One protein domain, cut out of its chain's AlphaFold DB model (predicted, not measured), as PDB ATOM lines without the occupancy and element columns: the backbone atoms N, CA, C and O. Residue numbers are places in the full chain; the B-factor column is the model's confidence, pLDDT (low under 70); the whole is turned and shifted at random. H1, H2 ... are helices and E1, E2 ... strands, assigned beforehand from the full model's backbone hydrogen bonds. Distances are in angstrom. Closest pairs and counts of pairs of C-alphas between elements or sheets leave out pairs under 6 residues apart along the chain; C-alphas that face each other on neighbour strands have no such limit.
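AT A GLANCE: This is residues 34 to 125 of the 126 residues of an uncharacterized protein of Desulfonispora thiosulfatigenes DSM 11270 (UniProt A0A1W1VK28). Two antiparallel four-stranded sheets, E4 E1 E10 E9 and E5 E6 E7 E8, make a small sandwich, packed face to face with their best planes 33 degrees apart and the strands of the one at 38 degrees to those of the other. The short hairpin E2 and E3 sits at one end of it, and residues 116 to 125, of which 116 to 123 belong to the helix H1, stick out from the other end as a tail. The printed part has 92 residues, with ten named strands and one named helix in the order E1 to E10, then H1; the class is mostly strand. It is compact, with a radius of gyration of the C-alphas of 13.9 A, and spans 47 by 29 by 21 A, the tail adding to the length.

HOW THE PARTS SIT: The strongly twisted sheet has the inner strands E1, residues 37 to 44, and E10, residues 103 to 111, and the edge strands E4, residues 58 to 62, and E9, residues 97 to 100. E10 bends by 54 degrees at residue 108. N 39 and O 109 of E1 and E10 are 2.8 A apart, within hydrogen-bond range; so are N 40 and O 59 of E1 and E4, 2.9 A, and N 98 and O 105 of the hairpin E9 and E10, 2.7 A. The other sheet is a meander, each strand the antiparallel neighbour of the one before: E5, residues 67 to 69, E6, 72 to 77, E7, 80 to 85, and E8, 88 to 91. Within hydrogen-bond range are N 69 and O 72, 2.7 A, N 75 and O 82, 3.0 A, and N 83 and O 90, 2.8 A. The two sheets form a sandwich, two sheets face to face, their facing parts 9.5 A centre to centre; the closest C-alphas of E4 and E6 are Asn 62 and Leu 76, 6.0 A. In the hairpin of E2, residues 46 to 48, and E3, residues 51 to 53, N 53 and O 46 are 2.8 A apart; the closest C-alphas of E2 and E5 are Asn 48 and Phe 69, 7.0 A. H1, residues 113 to 123, is not on either sheet, and every O i to N i+4 pair in it is within hydrogen-bond range.

IN THESE COORDINATES: E1 begins at C-alpha 37, (14.647, 45.121, 28.007), and is 21.5 A long. E10, 23.6 A, ends at C-alpha 111, (14.483, 47.077, 33.155). E6 measures 15.4 A, E7 15.6 A and E4 13.1 A. H1, 15.6 A, ends at C-alpha 123, (7.657, 57.060, 44.928).

THE WHOLE: The C-alphas of Ala 70 and Lys 125 are the two farthest apart, 48.0 A. The printed part has no cut, and its links between named elements are tight. Residues 34 to 35 and 110 to 125 have pLDDT under 70.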
ATOM      1  N   GLN A  34       5.222  40.277  30.077       54.97
ATOM      2  CA  GLN A  34       6.438  40.819  30.674       54.97
ATOM      3  C   GLN A  34       7.599  40.901  29.676       54.97
ATOM      4  O   GLN A  34       8.090  39.874  29.193       54.97
ATOM      5  N   MET A  35       8.042  42.120  29.353       62.06
ATOM      6  CA  MET A  35       9.189  42.328  28.471       62.06
ATOM      7  C   MET A  35      10.376  42.882  29.250       62.06
ATOM      8  O   MET A  35      10.459  44.070  29.546       62.06
ATOM      9  N   ASP A  36      11.338  42.002  29.522       75.19
ATOM     10  CA  ASP A  36      12.692  42.411  29.870       75.19
ATOM     11  C   ASP A  36      13.287  43.204  28.697       75.19
ATOM     12  O   ASP A  36      13.263  42.747  27.544       75.19
ATOM     13  N   PHE A  37      13.874  44.366  28.989       76.94
ATOM     14  CA  PHE A  37      14.647  45.121  28.007       76.94
ATOM     15  C   PHE A  37      15.894  45.765  28.620       76.94
ATOM     16  O   PHE A  37      15.931  46.141  29.793       76.94
ATOM     17  N   ALA A  38      16.918  45.934  27.790       81.19
ATOM     18  CA  ALA A  38      18.126  46.679  28.101       81.19
ATOM     19  C   ALA A  38      18.373  47.767  27.057       81.19
ATOM     20  O   ALA A  38      18.097  47.601  25.867       81.19
ATOM     21  N   LEU A  39      18.913  48.883  27.530       82.19
ATOM     22  CA  LEU A  39      19.224  50.065  26.744       82.19
ATOM     23  C   LEU A  39      20.731  50.253  26.722       82.19
ATOM     24  O   LEU A  39      21.357  50.448  27.767       82.19
ATOM     25  N   LEU A  40      21.299  50.212  25.527       83.25
ATOM     26  CA  LEU A  40      22.727  50.344  25.293       83.25
ATOM     27  C   LEU A  40      23.002  51.646  24.547       83.25
ATOM     28  O   LEU A  40      22.411  51.886  23.499       83.25
ATOM     29  N   LEU A  41      23.901  52.473  25.070       82.69
ATOM     30  CA  LEU A  41      24.412  53.655  24.381       82.69
ATOM     31  C   LEU A  41      25.627  53.273  23.543       82.69
ATOM     32  O   LEU A  41      26.557  52.648  24.053       82.69
ATOM     33  N   VAL A  42      25.642  53.696  22.284       84.88
ATOM     34  CA  VAL A  42      26.785  53.532  21.386       84.88
ATOM     35  C   VAL A  42      27.856  54.565  21.703       84.88
ATOM     36  O   VAL A  42      27.646  55.769  21.554       84.88
ATOM     37  N   ILE A  43      29.022  54.097  22.147       88.69
ATOM     38  CA  ILE A  43      30.151  54.951  22.543       88.69
ATOM     39  C   ILE A  43      31.122  55.168  21.377       88.69
ATOM     40  O   ILE A  43      31.728  56.240  21.268       88.69
ATOM     41  N   SER A  44      31.233  54.190  20.479       89.62
ATOM     42  CA  SER A  44      31.984  54.287  19.225       89.62
ATOM     43  C   SER A  44      31.235  53.601  18.087       89.62
ATOM     44  O   SER A  44      30.551  52.610  18.323       89.62
ATOM     45  N   ASP A  45      31.350  54.153  16.877       90.56
ATOM     46  CA  ASP A  45      30.694  53.630  15.676       90.56
ATOM     47  C   ASP A  45      31.104  52.179  15.426       90.56
ATOM     48  O   ASP A  45      32.289  51.842  15.500       90.56
ATOM     49  N   PHE A  46      30.139  51.333  15.080       90.44
ATOM     50  CA  PHE A  46      30.411  49.943  14.739       90.44
ATOM     51  C   PHE A  46      29.406  49.395  13.740       90.44
ATOM     52  O   PHE A  46      28.321  49.934  13.537       90.44
ATOM     53  N   LYS A  47      29.765  48.271  13.124       89.38
ATOM     54  CA  LYS A  47      28.862  47.509  12.268       89.38
ATOM     55  C   LYS A  47      28.593  46.148  12.893       89.38
ATOM     56  O   LYS A  47      29.518  45.491  13.367       89.38
ATOM     57  N   ASN A  48      27.333  45.736  12.897       87.25
ATOM     58  CA  ASN A  48      26.908  44.403  13.303       87.25
ATOM     59  C   ASN A  48      25.956  43.856  12.235       87.25
ATOM     60  O   ASN A  48      24.939  44.485  11.937       87.25
ATOM     61  N   ASP A  49      26.331  42.733  11.625       84.94
ATOM     62  CA  ASP A  49      25.694  42.197  10.420       84.94
ATOM     63  C   ASP A  49      25.547  43.278   9.323       84.94
ATOM     64  O   ASP A  49      26.530  43.921   8.936       84.94
ATOM     65  N   ASP A  50      24.324  43.514   8.846       84.75
ATOM     66  CA  ASP A  50      23.992  44.533   7.844       84.75
ATOM     67  C   ASP A  50      23.612  45.894   8.452       84.75
ATOM     68  O   ASP A  50      23.276  46.827   7.724       84.75
ATOM     69  N   THR A  51      23.691  46.039   9.779       85.88
ATOM     70  CA  THR A  51      23.324  47.273  10.485       85.88
ATOM     71  C   THR A  51      24.566  48.044  10.920       85.88
ATOM     72  O   THR A  51      25.449  47.508  11.592       85.88
ATOM     73  N   SER A  52      24.623  49.325  10.565       89.69
ATOM     74  CA  SER A  52      25.615  50.262  11.098       89.69
ATOM     75  C   SER A  52      25.019  51.015  12.280       89.69
ATOM     76  O   SER A  52      23.897  51.503  12.180       89.69
ATOM     77  N   TYR A  53      25.787  51.120  13.359       87.12
ATOM     78  CA  TYR A  53      25.445  51.876  14.553       87.12
ATOM     79  C   TYR A  53      26.414  53.042  14.710       87.12
ATOM     80  O   TYR A  53      27.629  52.870  14.578       87.12
ATOM     81  N   THR A  54      25.878  54.221  14.996       87.50
ATOM     82  CA  THR A  54      26.652  55.455  15.147       87.50
ATOM     83  C   THR A  54      26.719  55.900  16.601       87.50
ATOM     84  O   THR A  54      25.822  55.661  17.410       87.50
ATOM     85  N   LYS A  55      27.820  56.547  16.968       83.00
ATOM     86  CA  LYS A  55      28.062  57.074  18.302       83.00
ATOM     87  C   LYS A  55      26.930  58.003  18.726       83.00
ATOM     88  O   LYS A  55      26.592  58.959  18.033       83.00
ATOM     89  N   GLY A  56      26.418  57.765  19.928       73.56
ATOM     90  CA  GLY A  56      25.283  58.487  20.494       73.56
ATOM     91  C   GLY A  56      23.935  57.809  20.259       73.56
ATOM     92  O   GLY A  56      22.958  58.204  20.891       73.56
ATOM     93  N   GLU A  57      23.860  56.780  19.411       78.25
ATOM     94  CA  GLU A  57      22.632  56.004  19.246       78.25
ATOM     95  C   GLU A  57      22.300  55.179  20.491       78.25
ATOM     96  O   GLU A  57      23.176  54.737  21.239       78.25
ATOM     97  N   ILE A  58      21.002  54.943  20.686       76.69
ATOM     98  CA  ILE A  58      20.480  54.046  21.714       76.69
ATOM     99  C   ILE A  58      19.975  52.774  21.041       76.69
ATOM    100  O   ILE A  58      19.094  52.812  20.181       76.69
ATOM    101  N   ILE A  59      20.499  51.635  21.479       81.12
ATOM    102  CA  ILE A  59      20.071  50.309  21.045       81.12
ATOM    103  C   ILE A  59      19.188  49.708  22.131       81.12
ATOM    104  O   ILE A  59      19.604  49.571  23.282       81.12
ATOM    105  N   LEU A  60      17.980  49.299  21.747       78.12
ATOM    106  CA  LEU A  60      17.128  48.464  22.585       78.12
ATOM    107  C   LEU A  60      17.393  46.985  22.289       78.12
ATOM    108  O   LEU A  60      17.230  46.536  21.150       78.12
ATOM    109  N   ILE A  61      17.769  46.251  23.332       80.69
ATOM    110  CA  ILE A  61      17.880  44.792  23.362       80.69
ATOM    111  C   ILE A  61      16.704  44.250  24.173       80.69
ATOM    112  O   ILE A  61      16.447  44.712  25.282       80.69
ATOM    113  N   ASN A  62      16.012  43.252  23.639       77.50
ATOM    114  CA  ASN A  62      15.007  42.465  24.352       77.50
ATOM    115  C   ASN A  62      15.387  40.977  24.270       77.50
ATOM    116  O   ASN A  62      16.416  40.629  23.695       77.50
ATOM    117  N   LYS A  63      14.556  40.087  24.820       75.00
ATOM    118  CA  LYS A  63      14.795  38.632  24.781       75.00
ATOM    119  C   LYS A  63      14.954  38.045  23.364       75.00
ATOM    120  O   LYS A  63      15.582  37.004  23.212       75.00
ATOM    121  N   ASP A  64      14.388  38.704  22.353       75.00
ATOM    122  CA  ASP A  64      14.346  38.219  20.968       75.00
ATOM    123  C   ASP A  64      15.473  38.812  20.104       75.00
ATOM    124  O   ASP A  64      15.721  38.347  18.990       75.00
ATOM    125  N   ARG A  65      16.181  39.834  20.608       78.81
ATOM    126  CA  ARG A  65      17.273  40.517  19.910       78.81
ATOM    127  C   ARG A  65      18.606  40.220  20.584       78.81
ATOM    128  O   ARG A  65      18.763  40.378  21.789       78.81
ATOM    129  N   ARG A  66      19.600  39.877  19.771       84.56
ATOM    130  CA  ARG A  66      20.996  39.677  20.178       84.56
ATOM    131  C   ARG A  66      21.918  40.468  19.264       84.56
ATOM    132  O   ARG A  66      21.600  40.642  18.090       84.56
ATOM    133  N   LEU A  67      23.041  40.935  19.800       86.75
ATOM    134  CA  LEU A  67      24.146  41.462  18.995       86.75
ATOM    135  C   LEU A  67      25.273  40.441  19.036       86.75
ATOM    136  O   LEU A  67      25.821  40.168  20.105       86.75
ATOM    137  N   SER A  68      25.597  39.862  17.886       87.38
ATOM    138  CA  SER A  68      26.620  38.825  17.777       87.38
ATOM    139  C   SER A  68      27.829  39.359  17.023       87.38
ATOM    140  O   SER A  68      27.727  39.800  15.885       87.38
ATOM    141  N   PHE A  69      28.985  39.308  17.663       83.31
ATOM    142  CA  PHE A  69      30.291  39.633  17.108       83.31
ATOM    143  C   PHE A  69      31.127  38.352  17.048       83.31
ATOM    144  O   PHE A  69      30.808  37.370  17.715       83.31
ATOM    145  N   ALA A  70      32.221  38.357  16.282       79.81
ATOM    146  CA  ALA A  70      32.981  37.146  15.943       79.81
ATOM    147  C   ALA A  70      33.232  36.169  17.116       79.81
ATOM    148  O   ALA A  70      33.117  34.965  16.925       79.81
ATOM    149  N   ASN A  71      33.532  36.672  18.323       83.25
ATOM    150  CA  ASN A  71      33.751  35.852  19.527       83.25
ATOM    151  C   ASN A  71      32.932  36.311  20.747       83.25
ATOM    152  O   ASN A  71      33.237  35.914  21.877       83.25
ATOM    153  N   GLN A  72      31.964  37.207  20.546       88.38
ATOM    154  CA  GLN A  72      31.247  37.869  21.632       88.38
ATOM    155  C   GLN A  72      29.764  37.992  21.301       88.38
ATOM    156  O   GLN A  72      29.403  38.248  20.160       88.38
ATOM    157  N   GLU A  73      28.894  37.841  22.288       90.06
ATOM    158  CA  GLU A  73      27.450  37.985  22.098       90.06
ATOM    159  C   GLU A  73      26.859  38.804  23.238       90.06
ATOM    160  O   GLU A  73      27.126  38.530  24.405       90.06
ATOM    161  N   ILE A  74      26.042  39.797  22.899       88.88
ATOM    162  CA  ILE A  74      25.259  40.568  23.860       88.88
ATOM    163  C   ILE A  74      23.817  40.086  23.772       88.88
ATOM    164  O   ILE A  74      23.177  40.187  22.723       88.88
ATOM    165  N   THR A  75      23.306  39.576  24.889       88.69
ATOM    166  CA  THR A  75      21.946  39.044  25.002       88.69
ATOM    167  C   THR A  75      21.324  39.457  26.324       88.69
ATOM    168  O   THR A  75      22.016  39.674  27.317       88.69
ATOM    169  N   LEU A  76      19.998  39.501  26.359       85.12
ATOM    170  CA  LEU A  76      19.245  39.677  27.591       85.12
ATOM    171  C   LEU A  76      18.730  38.327  28.094       85.12
ATOM    172  O   LEU A  76      18.133  37.572  27.328       85.12
ATOM    173  N   LYS A  77      18.959  38.012  29.373       82.25
ATOM    174  CA  LYS A  77      18.382  36.832  30.036       82.25
ATOM    175  C   LYS A  77      17.910  37.190  31.439       82.25
ATOM    176  O   LYS A  77      18.697  37.685  32.243       82.25
ATOM    177  N   ASN A  78      16.648  36.891  31.746       76.69
ATOM    178  CA  ASN A  78      16.033  37.116  33.060       76.69
ATOM    179  C   ASN A  78      16.258  38.553  33.578       76.69
ATOM    180  O   ASN A  78      16.722  38.747  34.701       76.69
ATOM    181  N   GLY A  79      16.037  39.551  32.721       74.38
ATOM    182  CA  GLY A  79      16.242  40.965  33.045       74.38
ATOM    183  C   GLY A  79      17.691  41.390  33.295       74.38
ATOM    184  O   GLY A  79      17.905  42.482  33.814       74.38
ATOM    185  N   ASN A  80      18.681  40.560  32.950       81.56
ATOM    186  CA  ASN A  80      20.102  40.896  33.041       81.56
ATOM    187  C   ASN A  80      20.739  40.901  31.655       81.56
ATOM    188  O   ASN A  80      20.570  39.955  30.878       81.56
ATOM    189  N   LEU A  81      21.489  41.963  31.356       85.81
ATOM    190  CA  LEU A  81      22.311  42.010  30.158       85.81
ATOM    191  C   LEU A  81      23.554  41.152  30.382       85.81
ATOM    192  O   LEU A  81      24.294  41.355  31.345       85.81
ATOM    193  N   LEU A  82      23.778  40.198  29.487       89.38
ATOM    194  CA  LEU A  82      24.923  39.307  29.529       89.38
ATOM    195  C   LEU A  82      25.801  39.544  28.307       89.38
ATOM    196  O   LEU A  82      25.316  39.543  27.173       89.38
ATOM    197  N   LEU A  83      27.099  39.681  28.555       89.31
ATOM    198  CA  LEU A  83      28.140  39.572  27.551       89.31
ATOM    199  C   LEU A  83      28.699  38.152  27.603       89.31
ATOM    200  O   LEU A  83      29.329  37.751  28.581       89.31
ATOM    201  N   LYS A  84      28.483  37.380  26.544       88.50
ATOM    202  CA  LYS A  84      29.179  36.116  26.333       88.50
ATOM    203  C   LYS A  84      30.511  36.408  25.656       88.50
ATOM    204  O   LYS A  84      30.518  37.047  24.608       88.50
ATOM    205  N   VAL A  85      31.617  35.919  26.205       85.81
ATOM    206  CA  VAL A  85      32.939  35.970  25.568       85.81
ATOM    207  C   VAL A  85      33.454  34.541  25.464       85.81
ATOM    208  O   VAL A  85      33.726  33.908  26.481       85.81
ATOM    209  N   LYS A  86      33.587  34.026  24.236       81.25
ATOM    210  CA  LYS A  86      33.844  32.595  23.980       81.25
ATOM    211  C   LYS A  86      32.762  31.709  24.624       81.25
ATOM    212  O   LYS A  86      31.661  31.645  24.079       81.25
ATOM    213  N   ASP A  87      33.044  31.096  25.776       79.88
ATOM    214  CA  ASP A  87      32.146  30.179  26.496       79.88
ATOM    215  C   ASP A  87      31.709  30.685  27.880       79.88
ATOM    216  O   ASP A  87      30.837  30.077  28.500       79.88
ATOM    217  N   ASP A  88      32.230  31.833  28.327       85.94
ATOM    218  CA  ASP A  88      31.882  32.423  29.620       85.94
ATOM    219  C   ASP A  88      30.863  33.553  29.462       85.94
ATOM    220  O   ASP A  88      30.951  34.377  28.548       85.94
ATOM    221  N   PHE A  89      29.902  33.607  30.385       87.50
ATOM    222  CA  PHE A  89      28.948  34.708  30.496       87.50
ATOM    223  C   PHE A  89      29.367  35.658  31.611       87.50
ATOM    224  O   PHE A  89      29.619  35.237  32.740       87.50
ATOM    225  N   GLN A  90      29.373  36.948  31.299       89.62
ATOM    226  CA  GLN A  90      29.602  38.027  32.246       89.62
ATOM    227  C   GLN A  90      28.361  38.911  32.300       89.62
ATOM    228  O   GLN A  90      27.811  39.294  31.266       89.62
ATOM    229  N   THR A  91      27.893  39.211  33.507       88.25
ATOM    230  CA  THR A  91      26.793  40.154  33.704       88.25
ATOM    231  C   THR A  91      27.315  41.570  33.539       88.25
ATOM    232  O   THR A  91      28.274  41.942  34.208       88.25
ATOM    233  N   VAL A  92      26.656  42.356  32.692       86.44
ATOM    234  CA  VAL A  92      26.984  43.765  32.478       86.44
ATOM    235  C   VAL A  92      26.151  44.609  33.435       86.44
ATOM    236  O   VAL A  92      24.920  44.541  33.440       86.44
ATOM    237  N   SER A  93      26.823  45.412  34.249       84.94
ATOM    238  CA  SER A  93      26.194  46.300  35.222       84.94
ATOM    239  C   SER A  93      25.806  47.641  34.598       84.94
ATOM    240  O   SER A  93      26.377  48.091  33.606       84.94
ATOM    241  N   LYS A  94      24.815  48.328  35.178       78.12
ATOM    242  CA  LYS A  94      24.443  49.679  34.727       78.12
ATOM    243  C   LYS A  94      25.653  50.617  34.819       78.12
ATOM    244  O   LYS A  94      26.324  50.669  35.845       78.12
ATOM    245  N   GLY A  95      25.895  51.377  33.757       72.25
ATOM    246  CA  GLY A  95      27.037  52.275  33.599       72.25
ATOM    247  C   GLY A  95      28.315  51.587  33.117       72.25
ATOM    248  O   GLY A  95      29.250  52.289  32.734       72.25
ATOM    249  N   GLU A  96      28.357  50.253  33.090       86.06
ATOM    250  CA  GLU A  96      29.515  49.492  32.629       86.06
ATOM    251  C   GLU A  96      29.706  49.645  31.117       86.06
ATOM    252  O   GLU A  96      28.744  49.629  30.339       86.06
ATOM    253  N   LEU A  97      30.969  49.819  30.725       85.88
ATOM    254  CA  LEU A  97      31.400  49.882  29.338       85.88
ATOM    255  C   LEU A  97      31.744  48.470  28.861       85.88
ATOM    256  O   LEU A  97      32.596  47.798  29.435       85.88
ATOM    257  N   VAL A  98      31.106  48.056  27.779       86.31
ATOM    258  CA  VAL A  98      31.362  46.806  27.076       86.31
ATOM    259  C   VAL A  98      32.180  47.118  25.834       86.31
ATOM    260  O   VAL A  98      31.691  47.766  24.908       86.31
ATOM    261  N   GLU A  99      33.419  46.642  25.808       87.44
ATOM    262  CA  GLU A  99      34.310  46.764  24.657       87.44
ATOM    263  C   GLU A  99      34.347  45.454  23.864       87.44
ATOM    264  O   GLU A  99      34.494  44.361  24.419       87.44
ATOM    265  N   PHE A 100      34.222  45.561  22.543       81.62
ATOM    266  CA  PHE A 100      34.280  44.426  21.631       81.62
ATOM    267  C   PHE A 100      35.073  44.756  20.371       81.62
ATOM    268  O   PHE A 100      35.361  45.913  20.058       81.62
ATOM    269  N   ALA A 101      35.431  43.711  19.625       70.00
ATOM    270  CA  ALA A 101      36.105  43.846  18.340       70.00
ATOM    271  C   ALA A 101      35.157  44.493  17.315       70.00
ATOM    272  O   ALA A 101      34.420  43.804  16.612       70.00
ATOM    273  N   GLY A 102      35.158  45.825  17.270       75.62
ATOM    274  CA  GLY A 102      34.337  46.616  16.360       75.62
ATOM    275  C   GLY A 102      33.760  47.885  16.974       75.62
ATOM    276  O   GLY A 102      33.392  48.756  16.201       75.62
ATOM    277  N   GLY A 103      33.713  48.015  18.305       84.94
ATOM    278  CA  GLY A 103      33.176  49.201  18.971       84.94
ATOM    279  C   GLY A 103      32.998  49.039  20.478       84.94
ATOM    280  O   GLY A 103      33.501  48.100  21.098       84.94
ATOM    281  N   SER A 104      32.277  49.985  21.072       87.50
ATOM    282  CA  SER A 104      32.006  50.023  22.505       87.50
ATOM    283  C   SER A 104      30.581  50.478  22.798       87.50
ATOM    284  O   SER A 104      30.047  51.394  22.163       87.50
ATOM    285  N   LEU A 105      29.963  49.819  23.774       88.25
ATOM    286  CA  LEU A 105      28.598  50.064  24.235       88.25
ATOM    287  C   LEU A 105      28.602  50.332  25.737       88.25
ATOM    288  O   LEU A 105      29.423  49.779  26.457       88.25
ATOM    289  N   GLN A 106      27.665  51.131  26.229       84.69
ATOM    290  CA  GLN A 106      27.451  51.316  27.664       84.69
ATOM    291  C   GLN A 106      26.030  50.917  28.040       84.69
ATOM    292  O   GLN A 106      25.077  51.367  27.406       84.69
ATOM    293  N   LEU A 107      25.867  50.118  29.097       83.81
ATOM    294  CA  LEU A 107      24.536  49.824  29.624       83.81
ATOM    295  C   LEU A 107      23.978  51.053  30.346       83.81
ATOM    296  O   LEU A 107      24.410  51.398  31.441       83.81
ATOM    297  N   VAL A 108      22.986  51.706  29.750       76.31
ATOM    298  CA  VAL A 108      22.326  52.884  30.335       76.31
ATOM    299  C   VAL A 108      21.272  52.461  31.349       76.31
ATOM    300  O   VAL A 108      21.102  53.092  32.392       76.31
ATOM    301  N   GLY A 109      20.569  51.369  31.068       71.38
ATOM    302  CA  GLY A 109      19.528  50.859  31.941       71.38
ATOM    303  C   GLY A 109      19.107  49.461  31.537       71.38
ATOM    304  O   GLY A 109      19.052  49.135  30.354       71.38
ATOM    305  N   CYS A 110      18.806  48.650  32.539       69.44
ATOM    306  CA  CYS A 110      18.191  47.349  32.365       69.44
ATOM    307  C   CYS A 110      16.904  47.370  33.178       69.44
ATOM    308  O   CYS A 110      16.941  47.647  34.379       69.44
ATOM    309  N   SER A 111      15.778  47.164  32.509       65.88
ATOM    310  CA  SER A 111      14.483  47.077  33.155       65.88
ATOM    311  C   SER A 111      14.040  45.630  33.141       65.88
ATOM    312  O   SER A 111      13.892  45.017  32.084       65.88
ATOM    313  N   ASN A 112      13.805  45.119  34.337       61.34
ATOM    314  CA  ASN A 112      12.872  44.033  34.549       61.34
ATOM    315  C   ASN A 112      11.612  44.733  35.072       61.34
ATOM    316  O   ASN A 112      11.720  45.478  36.050       61.34
ATOM    317  N   GLU A 113      10.463  44.605  34.400       50.06
ATOM    318  CA  GLU A 113       9.263  45.417  34.694       50.06
ATOM    319  C   GLU A 113       8.880  45.415  36.185       50.06
ATOM    320  O   GLU A 113       8.369  46.416  36.682       50.06
ATOM    321  N   GLY A 114       9.227  44.358  36.933       45.50
ATOM    322  CA  GLY A 114       9.045  44.305  38.386       45.50
ATOM    323  C   GLY A 114       9.732  45.442  39.159       45.50
ATOM    324  O   GLY A 114       9.134  45.997  40.071       45.50
ATOM    325  N   LYS A 115      10.944  45.864  38.772       45.84
ATOM    326  CA  LYS A 115      11.695  46.902  39.507       45.84
ATOM    327  C   LYS A 115      11.264  48.328  39.181       45.84
ATOM    328  O   LYS A 115      11.239  49.154  40.084       45.84
ATOM    329  N   ILE A 116      10.913  48.626  37.925       42.78
ATOM    330  CA  ILE A 116      10.429  49.971  37.566       42.78
ATOM    331  C   ILE A 116       9.058  50.228  38.197       42.78
ATOM    332  O   ILE A 116       8.811  51.337  38.664       42.78
ATOM    333  N   ILE A 117       8.188  49.213  38.250       41.03
ATOM    334  CA  ILE A 117       6.894  49.315  38.931       41.03
ATOM    335  C   ILE A 117       7.097  49.537  40.431       41.03
ATOM    336  O   ILE A 117       6.457  50.435  40.964       41.03
ATOM    337  N   ASP A 118       7.996  48.800  41.090       42.53
ATOM    338  CA  ASP A 118       8.274  48.989  42.521       42.53
ATOM    339  C   ASP A 118       8.883  50.369  42.817       42.53
ATOM    340  O   ASP A 118       8.439  51.044  43.745       42.53
ATOM    341  N   GLU A 119       9.840  50.840  42.010       44.38
ATOM    342  CA  GLU A 119      10.459  52.162  42.191       44.38
ATOM    343  C   GLU A 119       9.465  53.312  41.945       44.38
ATOM    344  O   GLU A 119       9.444  54.271  42.719       44.38
ATOM    345  N   TYR A 120       8.585  53.211  40.938       38.78
ATOM    346  CA  TYR A 120       7.550  54.225  40.699       38.78
ATOM    347  C   TYR A 120       6.400  54.158  41.719       38.78
ATOM    348  O   TYR A 120       5.997  55.201  42.235       38.78
ATOM    349  N   TRP A 121       5.899  52.970  42.082       37.19
ATOM    350  CA  TRP A 121       4.818  52.837  43.074       37.19
ATOM    351  C   TRP A 121       5.244  53.231  44.488       37.19
ATOM    352  O   TRP A 121       4.420  53.755  45.240       37.19
ATOM    353  N   LEU A 122       6.502  52.989  44.871       39.97
ATOM    354  CA  LEU A 122       7.030  53.453  46.157       39.97
ATOM    355  C   LEU A 122       7.225  54.974  46.176       39.97
ATOM    356  O   LEU A 122       7.058  55.580  47.231       39.97
ATOM    357  N   SER A 123       7.510  55.600  45.029       43.38
ATOM    358  CA  SER A 123       7.657  57.060  44.928       43.38
ATOM    359  C   SER A 123       6.334  57.834  45.002       43.38
ATOM    360  O   SER A 123       6.339  58.986  45.419       43.38
ATOM    361  N   GLU A 124       5.199  57.208  44.661       38.22
ATOM    362  CA  GLU A 124       3.864  57.829  44.765       38.22
ATOM    363  C   GLU A 124       3.154  57.567  46.108       38.22
ATOM    364  O   GLU A 124       2.085  58.124  46.362       38.22
ATOM    365  N   LYS A 125       3.725  56.727  46.982       36.62
ATOM    366  CA  LYS A 125       3.181  56.427  48.323       36.62
ATOM    367  C   LYS A 125       3.981  57.033  49.485       36.62
ATOM    368  O   LYS A 125       3.686  56.700  50.635       36.62
TER     369      LYS A 125